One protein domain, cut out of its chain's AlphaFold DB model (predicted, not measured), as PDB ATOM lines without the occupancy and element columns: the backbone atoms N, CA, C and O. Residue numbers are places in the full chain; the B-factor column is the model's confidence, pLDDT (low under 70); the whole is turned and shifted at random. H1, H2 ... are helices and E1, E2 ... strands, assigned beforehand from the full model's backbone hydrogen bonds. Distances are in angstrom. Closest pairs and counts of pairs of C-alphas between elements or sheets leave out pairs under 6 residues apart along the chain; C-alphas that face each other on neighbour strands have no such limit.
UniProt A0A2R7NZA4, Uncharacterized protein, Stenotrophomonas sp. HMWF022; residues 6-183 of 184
ATOM      1  N   VAL A   6     232.369 132.349 167.666       88.88
ATOM      2  CA  VAL A   6     233.810 132.130 167.470       88.88
ATOM      3  C   VAL A   6     234.485 132.058 168.835       88.88
ATOM      4  O   VAL A   6     234.474 133.026 169.596       88.88
ATOM      5  N   ARG A   7     235.087 130.906 169.150       89.69
ATOM      6  CA  ARG A   7     235.876 130.716 170.375       89.69
ATOM      7  C   ARG A   7     237.263 131.315 170.189       89.69
ATOM      8  O   ARG A   7     237.926 131.034 169.194       89.69
ATOM      9  N   LEU A   8     237.698 132.110 171.156       88.38
ATOM     10  CA  LEU A   8     239.048 132.653 171.204       88.38
ATOM     11  C   LEU A   8     239.963 131.713 171.997       88.38
ATOM     12  O   LEU A   8     239.501 130.856 172.757       88.38
ATOM     13  N   ALA A   9     241.276 131.863 171.826       84.38
ATOM     14  CA  ALA A   9     242.225 131.200 172.713       84.38
ATOM     15  C   ALA A   9     242.022 131.681 174.171       84.38
ATOM     16  O   ALA A   9     241.556 132.805 174.375       84.38
ATOM     17  N   PRO A  10     242.359 130.871 175.190       82.25
ATOM     18  CA  PRO A  10     242.295 131.307 176.585       82.25
ATOM     19  C   PRO A  10     243.028 132.636 176.804       82.25
ATOM     20  O   PRO A  10     244.110 132.850 176.252       82.25
ATOM     21  N   GLY A  11     242.397 133.564 177.525       75.56
ATOM     22  CA  GLY A  11     242.903 134.925 177.748       75.56
ATOM     23  C   GLY A  11     242.928 135.850 176.515       75.56
ATOM     24  O   GLY A  11     243.031 137.071 176.662       75.56
ATOM     25  N   ALA A  12     242.784 135.331 175.290       85.06
ATOM     26  CA  ALA A  12     242.765 136.156 174.088       85.06
ATOM     27  C   ALA A  12     241.541 137.073 174.080       85.06
ATOM     28  O   ALA A  12     240.413 136.662 174.353       85.06
ATOM     29  N   GLY A  13     241.772 138.348 173.778       83.50
ATOM     30  CA  GLY A  13     240.708 139.339 173.767       83.50
ATOM     31  C   GLY A  13     240.246 139.802 175.145       83.50
ATOM     32  O   GLY A  13     239.313 140.589 175.180       83.50
ATOM     33  N   ALA A  14     240.881 139.396 176.253       86.31
ATOM     34  CA  ALA A  14     240.501 139.851 177.595       86.31
ATOM     35  C   ALA A  14     240.614 141.378 177.764       86.31
ATOM     36  O   ALA A  14     239.889 141.957 178.563       86.31
ATOM     37  N   GLY A  15     241.485 142.052 177.003       84.94
ATOM     38  CA  GLY A  15     241.690 143.508 177.073       84.94
ATOM     39  C   GLY A  15     242.478 143.979 178.301       84.94
ATOM     40  O   GLY A  15     242.920 145.122 178.328       84.94
ATOM     41  N   GLN A  16     242.699 143.092 179.270       85.44
ATOM     42  CA  GLN A  16     243.542 143.276 180.446       85.44
ATOM     43  C   GLN A  16     244.121 141.926 180.888       85.44
ATOM     44  O   GLN A  16     243.634 140.874 180.465       85.44
ATOM     45  N   ALA A  17     245.162 141.954 181.721       86.62
ATOM     46  CA  ALA A  17     245.654 140.748 182.376       86.62
ATOM     47  C   ALA A  17     244.621 140.261 183.406       86.62
ATOM     48  O   ALA A  17     244.056 141.074 184.132       86.62
ATOM     49  N   VAL A  18     244.388 138.951 183.445       89.88
ATOM     50  CA  VAL A  18     243.494 138.282 184.401       89.88
ATOM     51  C   VAL A  18     244.383 137.562 185.411       89.88
ATOM     52  O   VAL A  18     245.186 136.714 185.012       89.88
ATOM     53  N   ALA A  19     244.320 137.958 186.682       91.25
ATOM     54  CA  ALA A  19     245.187 137.434 187.737       91.25
ATOM     55  C   ALA A  19     244.736 136.051 188.233       91.25
ATOM     56  O   ALA A  19     245.572 135.219 188.598       91.25
ATOM     57  N   ASP A  20     243.430 135.785 188.230       91.12
ATOM     58  CA  ASP A  20     242.876 134.483 188.565       91.12
ATOM     59  C   ASP A  20     243.184 133.471 187.450       91.12
ATOM     60  O   ASP A  20     242.666 133.534 186.333       91.12
ATOM     61  N   SER A  21     244.018 132.485 187.780       89.19
ATOM     62  CA  SER A  21     244.413 131.406 186.870       89.19
ATOM     63  C   SER A  21     243.243 130.569 186.331       89.19
ATOM     64  O   SER A  21     243.329 130.068 185.209       89.19
ATOM     65  N   GLN A  22     242.154 130.418 187.092       90.00
ATOM     66  CA  GLN A  22     240.964 129.696 186.644       90.00
ATOM     67  C   GLN A  22     240.205 130.516 185.605       90.00
ATOM     68  O   GLN A  22     239.823 129.974 184.570       90.00
ATOM     69  N   GLN A  23     240.050 131.824 185.836       87.25
ATOM     70  CA  GLN A  23     239.420 132.729 184.869       87.25
ATOM     71  C   GLN A  23     240.267 132.865 183.599       87.25
ATOM     72  O   GLN A  23     239.739 132.777 182.492       87.25
ATOM     73  N   ALA A  24     241.590 132.987 183.735       87.06
ATOM     74  CA  ALA A  24     242.516 133.081 182.607       87.06
ATOM     75  C   ALA A  24     242.508 131.829 181.703       87.06
ATOM     76  O   ALA A  24     242.807 131.924 180.509       87.06
ATOM     77  N   ALA A  25     242.154 130.662 182.252       89.31
ATOM     78  CA  ALA A  25     242.030 129.412 181.503       89.31
ATOM     79  C   ALA A  25     240.728 129.311 180.683       89.31
ATOM     80  O   ALA A  25     240.631 128.462 179.791       89.31
ATOM     81  N   LEU A  26     239.732 130.161 180.956       90.25
ATOM     82  CA  LEU A  26     238.474 130.184 180.215       90.25
ATOM     83  C   LEU A  26     238.647 130.867 178.856       90.25
ATOM     84  O   LEU A  26     239.508 131.722 178.638       90.25
ATOM     85  N   GLN A  27     237.812 130.456 177.906       90.94
ATOM     86  CA  GLN A  27     237.829 131.007 176.560       90.94
ATOM     87  C   GLN A  27     236.798 132.111 176.418       90.94
ATOM     88  O   GLN A  27     235.603 131.893 176.600       90.94
ATOM     89  N   ASN A  28     237.276 133.269 175.991       92.88
ATOM     90  CA  ASN A  28     236.418 134.348 175.542       92.88
ATOM     91  C   ASN A  28     235.768 133.967 174.205       92.88
ATOM     92  O   ASN A  28     236.302 133.149 173.446       92.88
ATOM     93  N   VAL A  29     234.622 134.565 173.895       93.81
ATOM     94  CA  VAL A  29     233.888 134.266 172.659       93.81
ATOM     95  C   VAL A  29     233.412 135.535 171.968       93.81
ATOM     96  O   VAL A  29     233.081 136.527 172.615       93.81
ATOM     97  N   LEU A  30     233.361 135.487 170.639       94.12
ATOM     98  CA  LEU A  30     232.567 136.410 169.837       94.12
ATOM     99  C   LEU A  30     231.246 135.734 169.499       94.12
ATOM    100  O   LEU A  30     231.245 134.597 169.030       94.12
ATOM    101  N   VAL A  31     230.143 136.436 169.722       94.62
ATOM    102  CA  VAL A  31     228.790 135.974 169.411       94.62
ATOM    103  C   VAL A  31     228.199 136.902 168.364       94.62
ATOM    104  O   VAL A  31     228.252 138.115 168.530       94.62
ATOM    105  N   GLY A  32     227.666 136.338 167.285       94.12
ATOM    106  CA  GLY A  32     226.982 137.073 166.230       94.12
ATOM    107  C   GLY A  32     225.466 136.950 166.329       94.12
ATOM    108  O   GLY A  32     224.949 135.875 166.627       94.12
ATOM    109  N   GLY A  33     224.763 138.035 166.021       93.50
ATOM    110  CA  GLY A  33     223.313 138.081 165.854       93.50
ATOM    111  C   GLY A  33     222.933 138.878 164.609       93.50
ATOM    112  O   GLY A  33     223.658 139.787 164.212       93.50
ATOM    113  N   LEU A  34     221.809 138.523 163.985       94.62
ATOM    114  CA  LEU A  34     221.235 139.280 162.873       94.62
ATOM    115  C   LEU A  34     220.014 140.053 163.358       94.62
ATOM    116  O   LEU A  34     219.105 139.472 163.951       94.62
ATOM    117  N   VAL A  35     219.993 141.348 163.067       94.94
ATOM    118  CA  VAL A  35     218.825 142.210 163.255       94.94
ATOM    119  C   VAL A  35     218.271 142.532 161.881       94.94
ATOM    120  O   VAL A  35     219.027 142.967 161.020       94.94
ATOM    121  N   GLU A  36     216.976 142.317 161.666       97.00
ATOM    122  CA  GLU A  36     216.328 142.543 160.373       97.00
ATOM    123  C   GLU A  36     215.216 143.588 160.488       97.00
ATOM    124  O   GLU A  36     214.379 143.530 161.391       97.00
ATOM    125  N   ALA A  37     215.190 144.516 159.535       97.00
ATOM    126  CA  ALA A  37     214.128 145.490 159.338       97.00
ATOM    127  C   ALA A  37     213.422 145.232 158.001       97.00
ATOM    128  O   ALA A  37     214.042 144.797 157.029       97.00
ATOM    129  N   ARG A  38     212.112 145.502 157.949       96.94
ATOM    130  CA  ARG A  38     211.276 145.293 156.760       96.94
ATOM    131  C   ARG A  38     210.348 146.479 156.529       96.94
ATOM    132  O   ARG A  38     209.763 146.993 157.480       96.94
ATOM    133  N   ALA A  39     210.153 146.839 155.268       96.25
ATOM    134  CA  ALA A  39     209.171 147.810 154.808       96.25
ATOM    135  C   ALA A  39     208.318 147.192 153.693       96.25
ATOM    136  O   ALA A  39     208.835 146.568 152.768       96.25
ATOM    137  N   MET A  40     206.999 147.363 153.770       92.75
ATOM    138  CA  MET A  40     206.062 146.886 152.749       92.75
ATOM    139  C   MET A  40     205.365 148.071 152.094       92.75
ATOM    140  O   MET A  40     204.995 149.031 152.771       92.75
ATOM    141  N   TYR A  41     205.141 147.984 150.788       89.75
ATOM    142  CA  TYR A  41     204.395 148.982 150.027       89.75
ATOM    143  C   TYR A  41     203.635 148.314 148.877       89.75
ATOM    144  O   TYR A  41     203.879 147.165 148.522       89.75
ATOM    145  N   SER A  42     202.654 149.013 148.306       87.44
ATOM    146  CA  SER A  42     201.839 148.439 147.231       87.44
ATOM    147  C   SER A  42     202.706 148.091 146.018       87.44
ATOM    148  O   SER A  42     203.372 148.964 145.460       87.44
ATOM    149  N   GLY A  43     202.693 146.818 145.616       84.69
ATOM    150  CA  GLY A  43     203.469 146.329 144.478       84.69
ATOM    151  C   GLY A  43     204.947 146.055 144.768       84.69
ATOM    152  O   GLY A  43     205.702 145.895 143.817       84.69
ATOM    153  N   GLY A  44     205.371 145.996 146.037       91.75
ATOM    154  CA  GLY A  44     206.754 145.668 146.374       91.75
ATOM    155  C   GLY A  44     207.050 145.627 147.872       91.75
ATOM    156  O   GLY A  44     206.160 145.555 148.721       91.75
ATOM    157  N   GLY A  45     208.332 145.661 148.205       95.38
ATOM    158  CA  GLY A  45     208.791 145.636 149.585       95.38
ATOM    159  C   GLY A  45     210.304 145.641 149.673       95.38
ATOM    160  O   GLY A  45     211.007 145.458 148.679       95.38
ATOM    161  N   ALA A  46     210.805 145.855 150.878       97.12
ATOM    162  CA  ALA A  46     212.221 145.834 151.164       97.12
ATOM    163  C   ALA A  46     212.495 145.195 152.522       97.12
ATOM    164  O   ALA A  46     211.715 145.333 153.466       97.12
ATOM    165  N   SER A  47     213.622 144.512 152.618       97.69
ATOM    166  CA  SER A  47     214.176 144.007 153.864       97.69
ATOM    167  C   SER A  47     215.676 144.202 153.858       97.69
ATOM    168  O   SER A  47     216.318 144.051 152.821       97.69
ATOM    169  N   ALA A  48     216.223 144.526 155.021       98.06
ATOM    170  CA  ALA A  48     217.655 144.612 155.234       98.06
ATOM    171  C   ALA A  48     218.010 144.070 156.616       98.06
ATOM    172  O   ALA A  48     217.250 144.235 157.573       98.06
ATOM    173  N   SER A  49     219.161 143.417 156.717       97.75
ATOM    174  CA  SER A  49     219.690 142.863 157.949       97.75
ATOM    175  C   SER A  49     221.101 143.359 158.239       97.75
ATOM    176  O   SER A  49     221.890 143.631 157.331       97.75
ATOM    177  N   THR A  50     221.407 143.448 159.529       97.25
ATOM    178  CA  THR A  50     222.696 143.874 160.071       97.25
ATOM    179  C   THR A  50     223.252 142.754 160.937       97.25
ATOM    180  O   THR A  50     222.556 142.240 161.815       97.25
ATOM    181  N   LEU A  51     224.516 142.396 160.713       96.56
ATOM    182  CA  LEU A  51     225.276 141.531 161.604       96.56
ATOM    183  C   LEU A  51     225.851 142.366 162.742       96.56
ATOM    184  O   LEU A  51     226.663 143.261 162.515       96.56
ATOM    185  N   GLN A  52     225.463 142.012 163.962       96.00
ATOM    186  CA  GLN A  52     226.028 142.543 165.196       96.00
ATOM    187  C   GLN A  52     226.903 141.479 165.846       96.00
ATOM    188  O   GLN A  52     226.479 140.329 165.986       96.00
ATOM    189  N   LEU A  53     228.115 141.848 166.255       96.19
ATOM    190  CA  LEU A  53     228.963 140.997 167.083       96.19
ATOM    191  C   LEU A  53     229.046 141.555 168.501       96.19
ATOM    192  O   LEU A  53     229.288 142.743 168.690       96.19
ATOM    193  N   ALA A  54     228.938 140.675 169.488       95.62
ATOM    194  CA  ALA A  54     229.259 140.935 170.884       95.62
ATOM    195  C   ALA A  54     230.487 140.118 171.300       95.62
ATOM    196  O   ALA A  54     230.736 139.030 170.776       95.62
ATOM    197  N   ARG A  55     231.250 140.626 172.267       95.12
ATOM    198  CA  ARG A  55     232.386 139.927 172.871       95.12
ATOM    199  C   ARG A  55     232.062 139.577 174.318       95.12
ATOM    200  O   ARG A  55     231.768 140.463 175.110       95.12
ATOM    201  N   ILE A  56     232.165 138.301 174.671       94.75
ATOM    202  CA  ILE A  56     232.000 137.814 176.046       94.75
ATOM    203  C   ILE A  56     233.378 137.446 176.586       94.75
ATOM    204  O   ILE A  56     234.118 136.697 175.935       94.75
ATOM    205  N   ARG A  57     233.733 137.990 177.753       93.38
ATOM    206  CA  ARG A  57     235.061 137.842 178.357       93.38
ATOM    207  C   ARG A  57     234.998 137.396 179.804       93.38
ATOM    208  O   ARG A  57     234.162 137.878 180.559       93.38
ATOM    209  N   HIS A  58     235.941 136.546 180.179       92.50
ATOM    210  CA  HIS A  58     236.204 136.145 181.554       92.50
ATOM    211  C   HIS A  58     237.301 137.032 182.149       92.50
ATOM    212  O   HIS A  58     238.383 137.143 181.571       92.50
ATOM    213  N   LEU A  59     237.001 137.680 183.271       91.81
ATOM    214  CA  LEU A  59     237.864 138.584 184.029       91.81
ATOM    215  C   LEU A  59     237.856 138.185 185.514       91.81
ATOM    216  O   LEU A  59     237.076 137.331 185.932       91.81
ATOM    217  N   ASP A  60     238.708 138.825 186.317       90.25
ATOM    218  CA  ASP A  60     238.825 138.542 187.756       90.25
ATOM    219  C   ASP A  60     237.520 138.804 188.530       90.25
ATOM    220  O   ASP A  60     237.240 138.143 189.527       90.25
ATOM    221  N   ASP A  61     236.700 139.748 188.062       89.50
ATOM    222  CA  ASP A  61     235.401 140.102 188.641       89.50
ATOM    223  C   ASP A  61     234.220 139.321 188.032       89.50
ATOM    224  O   ASP A  61     233.069 139.551 188.408       89.50
ATOM    225  N   GLY A  62     234.488 138.371 187.127       88.38
ATOM    226  CA  GLY A  62     233.490 137.496 186.516       88.38
ATOM    227  C   GLY A  62     233.389 137.644 184.998       88.38
ATOM    228  O   GLY A  62     234.389 137.753 184.293       88.38
ATOM    229  N   VAL A  63     232.165 137.569 184.467       92.12
ATOM    230  CA  VAL A  63     231.911 137.627 183.019       92.12
ATOM    231  C   VAL A  63     231.463 139.027 182.620       92.12
ATOM    232  O   VAL A  63     230.469 139.530 183.135       92.12
ATOM    233  N   GLN A  64     232.158 139.618 181.653       94.12
ATOM    234  CA  GLN A  64     231.802 140.893 181.035       94.12
ATOM    235  C   GLN A  64     231.325 140.679 179.597       94.12
ATOM    236  O   GLN A  64     231.839 139.817 178.877       94.12
ATOM    237  N   VAL A  65     230.357 141.489 179.168       94.81
ATOM    238  CA  VAL A  65     229.812 141.471 177.805       94.81
ATOM    239  C   VAL A  65     229.994 142.849 177.187       94.81
ATOM    240  O   VAL A  65     229.384 143.816 177.632       94.81
ATOM    241  N   ASP A  66     230.803 142.921 176.135       94.56
ATOM    242  CA  ASP A  66     230.909 144.111 175.299       94.56
ATOM    243  C   ASP A  66     229.961 143.925 174.110       94.56
ATOM    244  O   ASP A  66     230.230 143.128 173.204       94.56
ATOM    245  N   ALA A  67     228.817 144.605 174.143       89.81
ATOM    246  CA  ALA A  67     227.889 144.625 173.016       89.81
ATOM    247  C   ALA A  67     228.473 145.426 171.838       89.81
ATOM    248  O   ALA A  67     229.321 146.296 172.032       89.81
ATOM    249  N   ASP A  68     228.009 145.121 170.624       88.19
ATOM    250  CA  ASP A  68     228.257 145.910 169.408       88.19
ATOM    251  C   ASP A  68     229.736 146.165 169.070       88.19
ATOM    252  O   ASP A  68     230.120 147.222 168.571       88.19
ATOM    253  N   VAL A  69     230.590 145.162 169.279       96.38
ATOM    254  CA  VAL A  69     232.001 145.248 168.881       96.38
ATOM    255  C   VAL A  69     232.199 145.247 167.361       96.38
ATOM    256  O   VAL A  69     233.286 145.574 166.895       96.38
ATOM    257  N   LEU A  70     231.183 144.870 166.583       97.06
ATOM    258  CA  LEU A  70     231.086 145.073 165.134       97.06
ATOM    259  C   LEU A  70     229.607 145.217 164.768       97.06
ATOM    260  O   LEU A  70     228.792 144.433 165.246       97.06
ATOM    261  N   SER A  71     229.288 146.158 163.883       96.69
ATOM    262  CA  SER A  71     227.972 146.294 163.258       96.69
ATOM    263  C   SER A  71     228.165 146.577 161.770       96.69
ATOM    264  O   SER A  71     228.779 147.583 161.414       96.69
ATOM    265  N   VAL A  72     227.715 145.667 160.906       97.38
ATOM    266  CA  VAL A  72     227.839 145.782 159.441       97.38
ATOM    267  C   VAL A  72     226.578 145.277 158.756       97.38
ATOM    268  O   VAL A  72     225.919 144.371 159.266       97.38
ATOM    269  N   ALA A  73     226.252 145.837 157.589       97.81
ATOM    270  CA  ALA A  73     225.201 145.290 156.737       97.81
ATOM    271  C   ALA A  73     225.463 143.799 156.456       97.81
ATOM    272  O   ALA A  73     226.606 143.351 156.431       97.81
ATOM    273  N   TRP A  74     224.408 143.010 156.289       97.38
ATOM    274  CA  TRP A  74     224.542 141.566 156.114       97.38
ATOM    275  C   TRP A  74     223.810 141.055 154.885       97.38
ATOM    276  O   TRP A  74     224.405 140.395 154.039       97.38
ATOM    277  N   SER A  75     222.530 141.381 154.761       97.56
ATOM    278  CA  SER A  75     221.757 141.061 153.569       97.56
ATOM    279  C   SER A  75     220.687 142.111 153.341       97.56
ATOM    280  O   SER A  75     220.175 142.680 154.300       97.56
ATOM    281  N   ALA A  76     220.321 142.365 152.095       97.94
ATOM    282  CA  ALA A  76     219.171 143.179 151.766       97.94
ATOM    283  C   ALA A  76     218.554 142.756 150.437       97.94
ATOM    284  O   ALA A  76     219.239 142.325 149.510       97.94
ATOM    285  N   ASN A  77     217.246 142.926 150.339       97.50
ATOM    286  CA  ASN A  77     216.497 142.776 149.108       97.50
ATOM    287  C   ASN A  77     215.455 143.885 149.047       97.50
ATOM    288  O   ASN A  77     214.764 144.160 150.026       97.50
ATOM    289  N   LYS A  78     215.323 144.515 147.887       96.62
ATOM    290  CA  LYS A  78     214.379 145.604 147.671       96.62
ATOM    291  C   LYS A  78     213.760 145.453 146.294       96.62
ATOM    292  O   LYS A  78     214.462 145.304 145.303       96.62
ATOM    293  N   MET A  79     212.438 145.476 146.254       95.31
ATOM    294  CA  MET A  79     211.632 145.348 145.052       95.31
ATOM    295  C   MET A  79     210.789 146.608 144.926       95.31
ATOM    296  O   MET A  79     209.787 146.746 145.622       95.31
ATOM    297  N   ILE A  80     211.204 147.533 144.064       90.25
ATOM    298  CA  ILE A  80     210.521 148.811 143.847       90.25
ATOM    299  C   ILE A  80     209.758 148.769 142.525       90.25
ATOM    300  O   ILE A  80     210.204 148.164 141.554       90.25
ATOM    301  N   ARG A  81     208.650 149.518 142.478       85.62
ATOM    302  CA  ARG A  81     207.713 149.655 141.349       85.62
ATOM    303  C   ARG A  81     206.872 148.421 141.102       85.62
ATOM    304  O   ARG A  81     207.244 147.322 141.467       85.62
ATOM    305  N   ALA A  82     205.756 148.649 140.429       90.62
ATOM    306  CA  ALA A  82     204.948 147.638 139.776       90.62
ATOM    307  C   ALA A  82     204.378 148.248 138.487       90.62
ATOM    308  O   ALA A  82     204.220 149.468 138.391       90.62
ATOM    309  N   CYS A  83     204.063 147.411 137.500       93.06
ATOM    310  CA  CYS A  83     203.268 147.844 136.354       93.06
ATOM    311  C   CYS A  83     201.798 147.932 136.769       93.06
ATOM    312  O   CYS A  83     201.277 146.975 137.341       93.06
ATOM    313  N   PHE A  84     201.113 149.021 136.422       91.19
ATOM    314  CA  PHE A  84     199.669 149.165 136.658       91.19
ATOM    315  C   PHE A  84     198.864 149.229 135.356       91.19
ATOM    316  O   PHE A  84     197.636 149.278 135.378       91.19
ATOM    317  N   SER A  85     199.550 149.210 134.214       93.88
ATOM    318  CA  SER A  85     198.954 149.222 132.884       93.88
ATOM    319  C   SER A  85     199.792 148.422 131.884       93.88
ATOM    320  O   SER A  85     200.983 148.184 132.094       93.88
ATOM    321  N   GLU A  86     199.187 148.060 130.750       95.06
ATOM    322  CA  GLU A  86     199.906 147.469 129.610       95.06
ATOM    323  C   GLU A  86     201.009 148.399 129.092       95.06
ATOM    324  O   GLU A  86     202.092 147.949 128.730       95.06
ATOM    325  N   ARG A  87     200.777 149.717 129.136       93.69
ATOM    326  CA  ARG A  87     201.787 150.712 128.767       93.69
ATOM    327  C   ARG A  87     203.027 150.611 129.655       93.69
ATOM    328  O   ARG A  87     204.137 150.697 129.131       93.69
ATOM    329  N   ASP A  88     202.851 150.432 130.964       92.94
ATOM    330  CA  ASP A  88     203.975 150.256 131.892       92.94
ATOM    331  C   ASP A  88     204.705 148.948 131.597       92.94
ATOM    332  O   ASP A  88     205.931 148.935 131.499       92.94
ATOM    333  N   PHE A  89     203.950 147.865 131.385       94.19
ATOM    334  CA  PHE A  89     204.495 146.557 131.033       94.19
ATOM    335  C   PHE A  89     205.371 146.636 129.777       94.19
ATOM    336  O   PHE A  89     206.525 146.198 129.786       94.19
ATOM    337  N   ASP A  90     204.876 147.292 128.729       94.00
ATOM    338  CA  ASP A  90     205.610 147.506 127.488       94.00
ATOM    339  C   ASP A  90     206.818 148.419 127.677       94.00
ATOM    340  O   ASP A  90     207.900 148.118 127.167       94.00
ATOM    341  N   GLN A  91     206.668 149.533 128.405       93.50
ATOM    342  CA  GLN A  91     207.769 150.453 128.709       93.50
ATOM    343  C   GLN A  91     208.902 149.739 129.454       93.50
ATOM    344  O   GLN A  91     210.076 150.066 129.273       93.50
ATOM    345  N   ARG A  92     208.547 148.749 130.269       94.62
ATOM    346  CA  ARG A  92     209.461 147.965 131.091       94.62
ATOM    347  C   ARG A  92     209.915 146.666 130.427       94.62
ATOM    348  O   ARG A  92     210.642 145.898 131.049       94.62
ATOM    349  N   ALA A  93     209.512 146.410 129.180       95.00
ATOM    350  CA  ALA A  93     209.778 145.155 128.475       95.00
ATOM    351  C   ALA A  93     209.429 143.906 129.320       95.00
ATOM    352  O   ALA A  93     210.128 142.896 129.269       95.00
ATOM    353  N   GLY A  94     208.365 144.003 130.123       93.00
ATOM    354  CA  GLY A  94     207.891 142.972 131.048       93.00
ATOM    355  C   GLY A  94     208.537 142.956 132.441       93.00
ATOM    356  O   GLY A  94     208.020 142.279 133.325       93.00
ATOM    357  N   ALA A  95     209.615 143.707 132.698       95.00
ATOM    358  CA  ALA A  95     210.247 143.782 134.022       95.00
ATOM    359  C   ALA A  95     209.537 144.784 134.944       95.00
ATOM    360  O   ALA A  95     209.979 145.922 135.118       95.00
ATOM    361  N   CYS A  96     208.415 144.372 135.532       93.44
ATOM    362  CA  CYS A  96     207.565 145.266 136.324       93.44
ATOM    363  C   CYS A  96     208.172 145.773 137.630       93.44
ATOM    364  O   CYS A  96     207.729 146.807 138.129       93.44
ATOM    365  N   HIS A  97     209.202 145.098 138.127       95.44
ATOM    366  CA  HIS A  97     209.936 145.502 139.313       95.44
ATOM    367  C   HIS A  97     211.352 145.940 138.941       95.44
ATOM    368  O   HIS A  97     211.954 145.416 137.999       95.44
ATOM    369  N   ASP A  98     211.854 146.929 139.669       95.81
ATOM    370  CA  ASP A  98     213.280 147.070 139.920       95.81
ATOM    371  C   ASP A  98     213.610 146.221 141.151       95.81
ATOM    372  O   ASP A  98     212.993 146.387 142.202       95.81
ATOM    373  N   GLU A  99     214.577 145.329 141.025       97.44
ATOM    374  CA  GLU A  99     215.053 144.465 142.095       97.44
ATOM    375  C   GLU A  99     216.490 144.842 142.443       97.44
ATOM    376  O   GLU A  99     217.334 145.029 141.565       97.44
ATOM    377  N   TYR A 100     216.766 144.952 143.735       97.75
ATOM    378  CA  TYR A 100     218.067 145.296 144.285       97.75
ATOM    379  C   TYR A 100     218.423 144.267 145.348       97.75
ATOM    380  O   TYR A 100     217.615 144.015 146.245       97.75
ATOM    381  N   SER A 101     219.615 143.685 145.256       98.19
ATOM    382  CA  SER A 101     220.127 142.720 146.229       98.19
ATOM    383  C   SER A 101     221.443 143.195 146.828       98.19
ATOM    384  O   SER A 101     222.228 143.877 146.165       98.19
ATOM    385  N   PHE A 102     221.678 142.815 148.077       98.50
ATOM    386  CA  PHE A 102     222.944 142.956 148.777       98.50
ATOM    387  C   PHE A 102     223.145 141.711 149.631       98.50
ATOM    388  O   PHE A 102     222.268 141.360 150.415       98.50
ATOM    389  N   ASP A 103     224.301 141.079 149.525       98.19
ATOM    390  CA  ASP A 103     224.658 139.901 150.302       98.19
ATOM    391  C   ASP A 103     226.079 140.058 150.823       98.19
ATOM    392  O   ASP A 103     226.955 140.577 150.126       98.19
ATOM    393  N   ALA A 104     226.317 139.610 152.052       97.88
ATOM    394  CA  ALA A 104     227.626 139.686 152.664       97.88
ATOM    395  C   ALA A 104     228.104 138.358 153.249       97.88
ATOM    396  O   ALA A 104     227.344 137.493 153.683       97.88
ATOM    397  N   GLU A 105     229.424 138.242 153.309       96.25
ATOM    398  CA  GLU A 105     230.140 137.169 153.968       96.25
ATOM    399  C   GLU A 105     231.145 137.756 154.954       96.25
ATOM    400  O   GLU A 105     231.834 138.736 154.666       96.25
ATOM    401  N   LEU A 106     231.281 137.108 156.107       94.94
ATOM    402  CA  LEU A 106     232.341 137.375 157.068       94.94
ATOM    403  C   LEU A 106     233.168 136.100 157.228       94.94
ATOM    404  O   LEU A 106     232.620 134.998 157.269       94.94
ATOM    405  N   ALA A 107     234.488 136.229 157.280       92.31
ATOM    406  CA  ALA A 107     235.411 135.111 157.437       92.31
ATOM    407  C   ALA A 107     236.544 135.471 158.398       92.31
ATOM    408  O   ALA A 107     236.966 136.623 158.467       92.31
ATOM    409  N   LEU A 108     237.074 134.476 159.110       90.00
ATOM    410  CA  LEU A 108     238.307 134.637 159.879       90.00
ATOM    411  C   LEU A 108     239.489 134.644 158.905       90.00
ATOM    412  O   LEU A 108     239.617 133.737 158.080       90.00
ATOM    413  N   ALA A 109     240.350 135.654 158.988       85.25
ATOM    414  CA  ALA A 109     241.634 135.610 158.306       85.25
ATOM    415  C   ALA A 109     242.599 134.696 159.079       85.25
ATOM    416  O   ALA A 109     242.508 134.552 160.297       85.25
ATOM    417  N   THR A 110     243.543 134.081 158.369       73.44
ATOM    418  CA  THR A 110     244.586 133.220 158.959       73.44
ATOM    419  C   THR A 110     245.583 133.989 159.829       73.44
ATOM    420  O   THR A 110     246.353 133.388 160.571       73.44
ATOM    421  N   GLU A 111     245.583 135.315 159.728       70.19
ATOM    422  CA  GLU A 111     246.468 136.215 160.454       70.19
ATOM    423  C   GLU A 111     245.787 136.720 161.733       70.19
ATOM    424  O   GLU A 111     244.649 137.187 161.701       70.19
ATOM    425  N   GLY A 112     246.493 136.678 162.863       62.28
ATOM    426  CA  GLY A 112     246.025 137.275 164.114       62.28
ATOM    427  C   GLY A 112     246.739 136.713 165.341       62.28
ATOM    428  O   GLY A 112     246.939 135.508 165.456       62.28
ATOM    429  N   GLN A 113     247.107 137.591 166.273       67.56
ATOM    430  CA  GLN A 113     247.480 137.220 167.639       67.56
ATOM    431  C   GLN A 113     246.497 137.903 168.594       67.56
ATOM    432  O   GLN A 113     246.295 139.115 168.523       67.56
ATOM    433  N   GLY A 114     245.853 137.129 169.469       82.81
ATOM    434  CA  GLY A 114     244.793 137.635 170.342       82.81
ATOM    435  C   GLY A 114     243.430 137.666 169.644       82.81
ATOM    436  O   GLY A 114     242.792 136.624 169.508       82.81
ATOM    437  N   MET A 115     242.964 138.853 169.239       90.81
ATOM    438  CA  MET A 115     241.681 138.997 168.534       90.81
ATOM    439  C   MET A 115     241.813 138.589 167.059       90.81
ATOM    440  O   MET A 115     242.816 138.937 166.429       90.81
ATOM    441  N   PRO A 116     240.825 137.877 166.486       91.56
ATOM    442  CA  PRO A 116     240.893 137.448 165.098       91.56
ATOM    443  C   PRO A 116     240.768 138.644 164.157       91.56
ATOM    444  O   PRO A 116     240.029 139.586 164.426       91.56
ATOM    445  N   VAL A 117     241.462 138.594 163.026       93.81
ATOM    446  CA  VAL A 117     241.218 139.520 161.918       93.81
ATOM    447  C   VAL A 117     240.031 138.993 161.114       93.81
ATOM    448  O   VAL A 117     239.950 137.794 160.840       93.81
ATOM    449  N   LEU A 118     239.104 139.874 160.739       94.69
ATOM    450  CA  LEU A 118     237.896 139.494 160.005       94.69
ATOM    451  C   LEU A 118     237.959 140.023 158.574       94.69
ATOM    452  O   LEU A 118     238.304 141.180 158.353       94.69
ATOM    453  N   ARG A 119     237.597 139.195 157.598       96.25
ATOM    454  CA  ARG A 119     237.443 139.595 156.199       96.25
ATOM    455  C   ARG A 119     235.964 139.633 155.856       96.25
ATOM    456  O   ARG A 119     235.305 138.599 155.890       96.25
ATOM    457  N   TYR A 120     235.483 140.821 155.531       97.31
ATOM    458  CA  TYR A 120     234.108 141.100 155.152       97.31
ATOM    459  C   TYR A 120     234.041 141.317 153.643       97.31
ATOM    460  O   TYR A 120     234.786 142.144 153.118       97.31
ATOM    461  N   ARG A 121     233.197 140.565 152.943       98.06
ATOM    462  CA  ARG A 121     232.980 140.672 151.497       98.06
ATOM    463  C   ARG A 121     231.508 140.935 151.236       98.06
ATOM    464  O   ARG A 121     230.675 140.316 151.883       98.06
ATOM    465  N   THR A 122     231.213 141.797 150.276       98.56
ATOM    466  CA  THR A 122     229.851 142.123 149.857       98.56
ATOM    467  C   THR A 122     229.682 141.905 148.363       98.56
ATOM    468  O   THR A 122     230.631 142.045 147.587       98.56
ATOM    469  N   GLU A 123     228.457 141.595 147.964       98.50
ATOM    470  CA  GLU A 123     228.012 141.572 146.579       98.50
ATOM    471  C   GLU A 123     226.665 142.282 146.496       98.50
ATOM    472  O   GLU A 123     225.722 141.930 147.198       98.50
ATOM    473  N   ALA A 124     226.588 143.305 145.651       98.44
ATOM    474  CA  ALA A 124     225.376 144.070 145.406       98.44
ATOM    475  C   ALA A 124     225.009 143.994 143.926       98.44
ATOM    476  O   ALA A 124     225.883 144.015 143.054       98.44
ATOM    477  N   SER A 125     223.718 143.897 143.625       98.25
ATOM    478  CA  SER A 125     223.260 143.811 142.242       98.25
ATOM    479  C   SER A 125     221.912 144.476 142.025       98.25
ATOM    480  O   SER A 125     221.119 144.639 142.952       98.25
ATOM    481  N   ASN A 126     221.659 144.874 140.784       97.56
ATOM    482  CA  ASN A 126     220.402 145.458 140.352       97.56
ATOM    483  C   ASN A 126     219.850 144.728 139.127       97.56
ATOM    484  O   ASN A 126     220.582 144.298 138.232       97.56
ATOM    485  N   TYR A 127     218.532 144.649 139.061       97.00
ATOM    486  CA  TYR A 127     217.781 144.215 137.900       97.00
ATOM    487  C   TYR A 127     216.622 145.189 137.674       97.00
ATOM    488  O   TYR A 127     215.933 145.536 138.627       97.00
ATOM    489  N   PRO A 128     216.343 145.613 136.435       96.44
ATOM    490  CA  PRO A 128     217.121 145.396 135.210       96.44
ATOM    491  C   PRO A 128     218.485 146.115 135.214       96.44
ATOM    492  O   PRO A 128     218.780 146.933 136.085       96.44
ATOM    493  N   ALA A 129     219.343 145.838 134.237       96.06
ATOM    494  CA  ALA A 129     220.658 146.460 134.144       96.06
ATOM    495  C   ALA A 129     220.560 147.987 134.011       96.06
ATOM    496  O   ALA A 129     219.700 148.531 133.313       96.06
ATOM    497  N   GLY A 130     221.474 148.688 134.673       91.94
ATOM    498  CA  GLY A 130     221.522 150.137 134.737       91.94
ATOM    499  C   GLY A 130     220.511 150.797 135.679       91.94
ATOM    500  O   GLY A 130     220.581 152.018 135.822       91.94
ATOM    501  N   VAL A 131     219.573 150.093 136.312       93.88
ATOM    502  CA  VAL A 131     218.765 150.727 137.372       93.88
ATOM    503  C   VAL A 131     219.612 150.915 138.634       93.88
ATOM    504  O   VAL A 131     220.624 150.250 138.810       93.88
ATOM    505  N   SER A 132     219.252 151.874 139.482       91.44
ATOM    506  CA  SER A 132     219.992 152.184 140.711       91.44
ATOM    507  C   SER A 132     218.989 152.566 141.794       91.44
ATOM    508  O   SER A 132     218.061 153.322 141.492       91.44
ATOM    509  N   PRO A 133     219.172 152.101 143.043       88.00
ATOM    510  CA  PRO A 133     218.232 152.403 144.117       88.00
ATOM    511  C   PRO A 133     218.229 153.891 144.513       88.00
ATOM    512  O   PRO A 133     217.310 154.346 145.184       88.00
ATOM    513  N   GLN A 134     219.216 154.672 144.064       86.56
ATOM    514  CA  GLN A 134     219.342 156.109 144.320       86.56
ATOM    515  C   GLN A 134     218.783 156.984 143.187       86.56
ATOM    516  O   GLN A 134     218.850 158.212 143.270       86.56
ATOM    517  N   ARG A 135     218.279 156.396 142.092       87.56
ATOM    518  CA  ARG A 135     217.822 157.148 140.910       87.56
ATOM    519  C   ARG A 135     216.452 156.685 140.439       87.56
ATOM    520  O   ARG A 135     216.100 155.513 140.515       87.56
ATOM    521  N   ASP A 136     215.694 157.609 139.855       87.69
ATOM    522  CA  ASP A 136     214.449 157.264 139.176       87.69
ATOM    523  C   ASP A 136     214.739 156.447 137.904       87.69
ATOM    524  O   ASP A 136     215.189 156.974 136.886       87.69
ATOM    525  N   SER A 137     214.472 155.141 137.954       86.75
ATOM    526  CA  SER A 137     214.660 154.238 136.814       86.75
ATOM    527  C   SER A 137     213.772 154.562 135.602       86.75
ATOM    528  O   SER A 137     214.143 154.197 134.484       86.75
ATOM    529  N   LEU A 138     212.662 155.300 135.756       86.25
ATOM    530  CA  LEU A 138     211.831 155.723 134.616       86.25
ATOM    531  C   LEU A 138     212.492 156.823 133.778       86.25
ATOM    532  O   LEU A 138     212.194 156.947 132.587       86.25
ATOM    533  N   ALA A 139     213.439 157.570 134.351       86.94
ATOM    534  CA  ALA A 139     214.174 158.614 133.640       86.94
ATOM    535  C   ALA A 139     215.079 158.059 132.521       86.94
ATOM    536  O   ALA A 139     215.486 158.803 131.629       86.94
ATOM    537  N   LYS A 140     215.378 156.748 132.524       78.12
ATOM    538  CA  LYS A 140     216.184 156.076 131.488       78.12
ATOM    539  C   LYS A 140     215.403 155.726 130.213       78.12
ATOM    540  O   LYS A 140     216.000 155.259 129.242       78.12
ATOM    541  N   GLY A 141     214.097 155.989 130.184       86.19
ATOM    542  CA  GLY A 141     213.233 155.683 129.049       86.19
ATOM    543  C   GLY A 141     212.834 154.205 128.978       86.19
ATOM    544  O   GLY A 141     212.840 153.490 129.977       86.19
ATOM    545  N   LYS A 142     212.423 153.758 127.787       93.25
ATOM    546  CA  LYS A 142     211.915 152.398 127.557       93.25
ATOM    547  C   LYS A 142     213.037 151.356 127.645       93.25
ATOM    548  O   LYS A 142     214.041 151.479 126.939       93.25
ATOM    549  N   LEU A 143     212.818 150.307 128.438       95.88
ATOM    550  CA  LEU A 143     213.721 149.163 128.537       95.88
ATOM    551  C   LEU A 143     213.729 148.345 127.245       95.88
ATOM    552  O   LEU A 143     212.735 148.234 126.523       95.88
ATOM    553  N   LYS A 144     214.881 147.747 126.957       95.00
ATOM    554  CA  LYS A 144     215.099 146.830 125.840       95.00
ATOM    555  C   LYS A 144     215.442 145.454 126.389       95.00
ATOM    556  O   LYS A 144     215.937 145.309 127.498       95.00
ATOM    557  N   LYS A 145     215.293 144.427 125.551       94.06
ATOM    558  CA  LYS A 145     215.621 143.039 125.919       94.06
ATOM    559  C   LYS A 145     217.043 142.863 126.474       94.06
ATOM    560  O   LYS A 145     217.250 142.043 127.353       94.06
ATOM    561  N   LYS A 146     218.015 143.646 125.989       95.00
ATOM    562  CA  LYS A 146     219.409 143.616 126.474       95.00
ATOM    563  C   LYS A 146     219.588 144.151 127.904       95.00
ATOM    564  O   LYS A 146     220.626 143.900 128.511       95.00
ATOM    565  N   ASP A 147     218.612 144.911 128.394       96.12
ATOM    566  CA  ASP A 147     218.619 145.498 129.730       96.12
ATOM    567  C   ASP A 147     218.026 144.509 130.752       96.12
ATOM    568  O   ASP A 147     218.294 144.635 131.939       96.12
ATOM    569  N   LEU A 148     217.289 143.481 130.303       96.88
ATOM    570  CA  LEU A 148     216.679 142.431 131.134       96.88
ATOM    571  C   LEU A 148     217.712 141.409 131.627       96.88
ATOM    572  O   LEU A 148     217.672 140.225 131.298       96.88
ATOM    573  N   ARG A 149     218.679 141.893 132.394       97.56
ATOM    574  CA  ARG A 149     219.726 141.100 133.028       97.56
ATOM    575  C   ARG A 149     220.091 141.743 134.354       97.56
ATOM    576  O   ARG A 149     219.976 142.958 134.500       97.56
ATOM    577  N   THR A 150     220.568 140.933 135.282       98.06
ATOM    578  CA  THR A 150     221.185 141.435 136.505       98.06
ATOM    579  C   THR A 150     222.521 142.098 136.168       98.06
ATOM    580  O   THR A 150     223.251 141.662 135.270       98.06
ATOM    581  N   GLU A 151     222.832 143.177 136.870       97.88
ATOM    582  CA  GLU A 151     224.098 143.890 136.792       97.88
ATOM    583  C   GLU A 151     224.660 144.056 138.198       97.88
ATOM    584  O   GLU A 151     223.927 144.386 139.126       97.88
ATOM    585  N   GLN A 152     225.949 143.772 138.361       98.06
ATOM    586  CA  GLN A 152     226.629 143.965 139.633       98.06
ATOM    587  C   GLN A 152     226.911 145.453 139.843       98.06
ATOM    588  O   GLN A 152     227.416 146.126 138.940       98.06
ATOM    589  N   ASP A 153     226.649 145.935 141.052       97.38
ATOM    590  CA  ASP A 153     227.078 147.252 141.499       97.38
ATOM    591  C   ASP A 153     228.508 147.141 142.043       97.38
ATOM    592  O   ASP A 153     228.761 146.478 143.052       97.38
ATOM    593  N   ALA A 154     229.464 147.754 141.342       96.25
ATOM    594  CA  ALA A 154     230.882 147.686 141.692       96.25
ATOM    595  C   ALA A 154     231.259 148.552 142.907       96.25
ATOM    596  O   ALA A 154     232.310 148.329 143.501       96.25
ATOM    597  N   GLU A 155     230.436 149.537 143.274       95.88
ATOM    598  CA  GLU A 155     230.672 150.388 144.443       95.88
ATOM    599  C   GLU A 155     230.291 149.643 145.727       95.88
ATOM    600  O   GLU A 155     231.048 149.650 146.700       95.88
ATOM    601  N   CYS A 156     229.170 148.919 145.695       97.62
ATOM    602  CA  CYS A 156     228.657 148.153 146.831       97.62
ATOM    603  C   CYS A 156     229.064 146.669 146.847       97.62
ATOM    604  O   CYS A 156     228.741 145.964 147.805       97.62
ATOM    605  N   SER A 157     229.835 146.208 145.855       98.31
ATOM    606  CA  SER A 157     230.505 144.897 145.852       98.31
ATOM    607  C   SER A 157     231.990 145.050 146.185       98.31
ATOM    608  O   SER A 157     232.810 145.329 145.311       98.31
ATOM    609  N   TYR A 158     232.359 144.885 147.453       98.25
ATOM    610  CA  TYR A 158     233.707 145.181 147.935       98.25
ATOM    611  C   TYR A 158     234.203 144.172 148.971       98.25
ATOM    612  O   TYR A 158     233.510 143.253 149.398       98.25
ATOM    613  N   THR A 159     235.462 144.322 149.382       98.19
ATOM    614  CA  THR A 159     236.046 143.583 150.507       98.19
ATOM    615  C   THR A 159     236.712 144.552 151.478       98.19
ATOM    616  O   THR A 159     237.305 145.548 151.055       98.19
ATOM    617  N   ARG A 160     236.597 144.272 152.778       97.69
ATOM    618  CA  ARG A 160     237.241 145.009 153.870       97.69
ATOM    619  C   ARG A 160     237.850 144.064 154.883       97.69
ATOM    620  O   ARG A 160     237.310 142.988 155.158       97.69
ATOM    621  N   THR A 161     238.959 144.499 155.459       97.12
ATOM    622  CA  THR A 161     239.611 143.803 156.564       97.12
ATOM    623  C   THR A 161     239.317 144.550 157.850       97.12
ATOM    624  O   THR A 161     239.675 145.714 157.980       97.12
ATOM    625  N   PHE A 162     238.713 143.880 158.822       96.81
ATOM    626  CA  PHE A 162     238.455 144.439 160.138       96.81
ATOM    627  C   PHE A 162     239.488 143.953 161.150       96.81
ATOM    628  O   PHE A 162     239.761 142.754 161.267       96.81
ATOM    629  N   ARG A 163     240.034 144.895 161.920       95.56
ATOM    630  CA  ARG A 163     240.969 144.628 163.018       95.56
ATOM    631  C   ARG A 163     240.400 145.180 164.314       95.56
ATOM    632  O   ARG A 163     239.807 146.251 164.328       95.56
ATOM    633  N   PHE A 164     240.571 144.435 165.398       93.81
ATOM    634  CA  PHE A 164     240.073 144.857 166.699       93.81
ATOM    635  C   PHE A 164     241.010 145.898 167.321       93.81
ATOM    636  O   PHE A 164     242.159 145.591 167.636       93.81
ATOM    637  N   THR A 165     240.521 147.118 167.521       91.94
ATOM    638  CA  THR A 165     241.266 148.243 168.100       91.94
ATOM    639  C   THR A 165     240.355 149.054 169.012       91.94
ATOM    640  O   THR A 165     239.225 149.360 168.642       91.94
ATOM    641  N   SER A 166     240.843 149.429 170.196       88.75
ATOM    642  CA  SER A 166     240.094 150.284 171.134       88.75
ATOM    643  C   SER A 166     238.704 149.746 171.509       88.75
ATOM    644  O   SER A 166     237.765 150.514 171.680       88.75
ATOM    645  N   GLY A 167     238.566 148.422 171.637       91.94
ATOM    646  CA  GLY A 167     237.325 147.786 172.095       91.94
ATOM    647  C   GLY A 167     236.325 147.410 170.997       91.94
ATOM    648  O   GLY A 167     235.334 146.763 171.316       91.94
ATOM    649  N   ALA A 168     236.594 147.726 169.727       95.94
ATOM    650  CA  ALA A 168     235.732 147.363 168.603       95.94
ATOM    651  C   ALA A 168     236.537 147.018 167.341       95.94
ATOM    652  O   ALA A 168     237.731 147.298 167.236       95.94
ATOM    653  N   TYR A 169     235.880 146.409 166.363       96.94
ATOM    654  CA  TYR A 169     236.428 146.164 165.039       96.94
ATOM    655  C   TYR A 169     236.379 147.426 164.181       96.94
ATOM    656  O   TYR A 169     235.321 148.019 164.000       96.94
ATOM    657  N   GLN A 170     237.523 147.793 163.611       97.38
ATOM    658  CA  GLN A 170     237.662 148.911 162.684       97.38
ATOM    659  C   GLN A 170     238.067 148.392 161.303       97.38
ATOM    660  O   GLN A 170     238.944 147.520 161.228       97.38
ATOM    661  N   PRO A 171     237.443 148.881 160.218       97.50
ATOM    662  CA  PRO A 171     237.834 148.499 158.874       97.50
ATOM    663  C   PRO A 171     239.163 149.162 158.492       97.50
ATOM    664  O   PRO A 171     239.510 150.245 158.959       97.50
ATOM    665  N   ASP A 172     239.900 148.515 157.598       96.88
ATOM    666  CA  ASP A 172     241.133 149.026 156.999       96.88
ATOM    667  C   ASP A 172     240.913 150.257 156.107       96.88
ATOM    668  O   ASP A 172     241.825 151.066 155.935       96.88
ATOM    669  N   GLN A 173     239.710 150.410 155.555       97.56
ATOM    670  CA  GLN A 173     239.270 151.566 154.775       97.56
ATOM    671  C   GLN A 173     237.796 151.876 155.068       97.56
ATOM    672  O   GLN A 173     237.042 150.948 155.377       97.56
ATOM    673  N   PRO A 174     237.339 153.133 154.903       97.50
ATOM    674  CA  PRO A 174     235.924 153.472 155.029       97.50
ATOM    675  C   PRO A 174     235.016 152.540 154.212       97.50
ATOM    676  O   PRO A 174     235.373 152.092 153.110       97.50
ATOM    677  N   LEU A 175     233.848 152.223 154.772       97.12
ATOM    678  CA  LEU A 175     232.815 151.477 154.057       97.12
ATOM    679  C   LEU A 175     232.157 152.408 153.023       97.12
ATOM    680  O   LEU A 175     231.919 153.569 153.351       97.12
ATOM    681  N   PRO A 176     231.888 151.944 151.791       96.56
ATOM    682  CA  PRO A 176     231.116 152.711 150.817       96.56
ATOM    683  C   PRO A 176     229.692 153.006 151.310       96.56
ATOM    684  O   PRO A 176     229.111 152.222 152.064       96.56
ATOM    685  N   GLU A 177     229.118 154.115 150.841       95.06
ATOM    686  CA  GLU A 177     227.755 154.547 151.175       95.06
ATOM    687  C   GLU A 177     226.712 153.720 150.406       95.06
ATOM    688  O   GLU A 177     226.248 154.088 149.329       95.06
ATOM    689  N   CYS A 178     226.334 152.575 150.976       96.56
ATOM    690  CA  CYS A 178     225.428 151.604 150.353       96.56
ATOM    691  C   CYS A 178     223.996 151.620 150.915       96.56
ATOM    692  O   CYS A 178     223.242 150.678 150.672       96.56
ATOM    693  N   SER A 179     223.587 152.685 151.615       95.12
ATOM    694  CA  SER A 179     222.265 152.796 152.268       95.12
ATOM    695  C   SER A 179     221.079 152.582 151.322       95.12
ATOM    696  O   SER A 179     220.068 152.009 151.716       95.12
ATOM    697  N   GLY A 180     221.217 152.921 150.034       93.75
ATOM    698  CA  GLY A 180     220.184 152.625 149.031       93.75
ATOM    699  C   GLY A 180     219.844 151.131 148.909       93.75
ATOM    700  O   GLY A 180     218.696 150.794 148.599       93.75
ATOM    701  N   TYR A 181     220.805 150.254 149.207       95.44
ATOM    702  CA  TYR A 181     220.605 148.811 149.336       95.44
ATOM    703  C   TYR A 181     220.282 148.401 150.773       95.44
ATOM    704  O   TYR A 181     219.350 147.635 150.991       95.44
ATOM    705  N   THR A 182     221.065 148.883 151.741       96.31
ATOM    706  CA  THR A 182     221.122 148.319 153.100       96.31
ATOM    707  C   THR A 182     220.090 148.890 154.068       96.31
ATOM    708  O   THR A 182     220.070 148.496 155.230       96.31
ATOM    709  N   GLU A 183     219.234 149.802 153.612       94.19
ATOM    710  CA  GLU A 183     218.074 150.292 154.355       94.19
ATOM    711  C   GLU A 183     216.780 149.912 153.615       94.19
ATOM    712  O   GLU A 183     216.729 150.044 152.383       94.19
TER     713      GLU A 183
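Overview. This is residues 6 to 183 of the 184 residues of an uncharacterized protein of Stenotrophomonas sp. HMWF022 (UniProt A0A2R7NZA4). A long, twisted antiparallel sheet makes a rod: the long strands E2, E3 and E4 run side by side along most of it, the hairpin E5 and E6 continues the sheet beside the later part of E4, and E8 with E9 folds back until E9 comes close to E4. Short helices H1 and H2 lie at opposite ends of the rod, the short H4 packs over E4, and the stretch from 128 to 150, with H3, loops out near the H2 end. The printed part has 178 residues with four named helices and nine named strands, in the order E1 H1 E2 E3 E4 H2 E5 E6 H3 E7 E8 E9 H4. The sheet is branched at E6, and the class is mostly strand. The whole is loose, with a radius of gyration of the C-alphas of 21.8 A and spans of 74 by 29 by 20 A.

Along the chain. The longest strand is E4, residues 62 to 80, 49.8 A; E3, residues 44 to 59, has 49.4 A and E2, residues 27 to 41, 46.3 A. E5 is residues 98 to 108, 34.3 A, and E6 residues 118 to 127, 30.3 A. E1 is residues 6 to 10, with C-alpha 6 at (233.810, 132.130, 167.470). E7 is residues 151 to 153, E8 residues 159 to 165 and E9 residues 168 to 171. The helices are H1, residues 21 to 24, H2, residues 86 to 91, H3, residues 137 to 140, and H4, residues 179 to 182, with C-alpha 182 at (221.122, 148.319, 153.100).

Arrangement. E2, E3 and E4 form a meander, each strand the antiparallel neighbour of the one before, with N 35 and O 50 at 3.0 A and N 55 and O 66 at 2.9 A. E1 is an edge strand beside E2, with N 8 and O 28 at 2.9 A. E5 lies beside residues 74 to 80 of E4, with N 78 and O 100 at 2.9 A, and E5 and E6 are a hairpin, with N 103 and O 123 at 2.9 A. On the other side of E6 the pairing is staggered: E8 beside residues 118 to 121, with N 160 and O 120 at 2.8 A, and E7 beside 124 to 126, with N 153 and O 124 at 2.9 A. E8 and E9 are a hairpin, with N 163 and O 170 at 2.9 A. The closest C-alphas of E4 and E9, those of Val 69 and Ala 168, are 4.3 A apart. H4 is on the sheet over E4, at a height over the sheet of 6.9 A. H1 only grazes the sheet, with residues 22 to 24; H2 and H3 are not on it. In H2 every O i to N i+4 pair is within hydrogen-bond range; H1, H3 and H4 are too short for such a pair.

Size, cuts and confidence. The two C-alphas farthest apart are those of Ser 21 and Arg 87, 74.6 A. The printed part has no cut, and no link is long. The mean pLDDT of the printed part is 92.9; residues 112 to 113 are under 70.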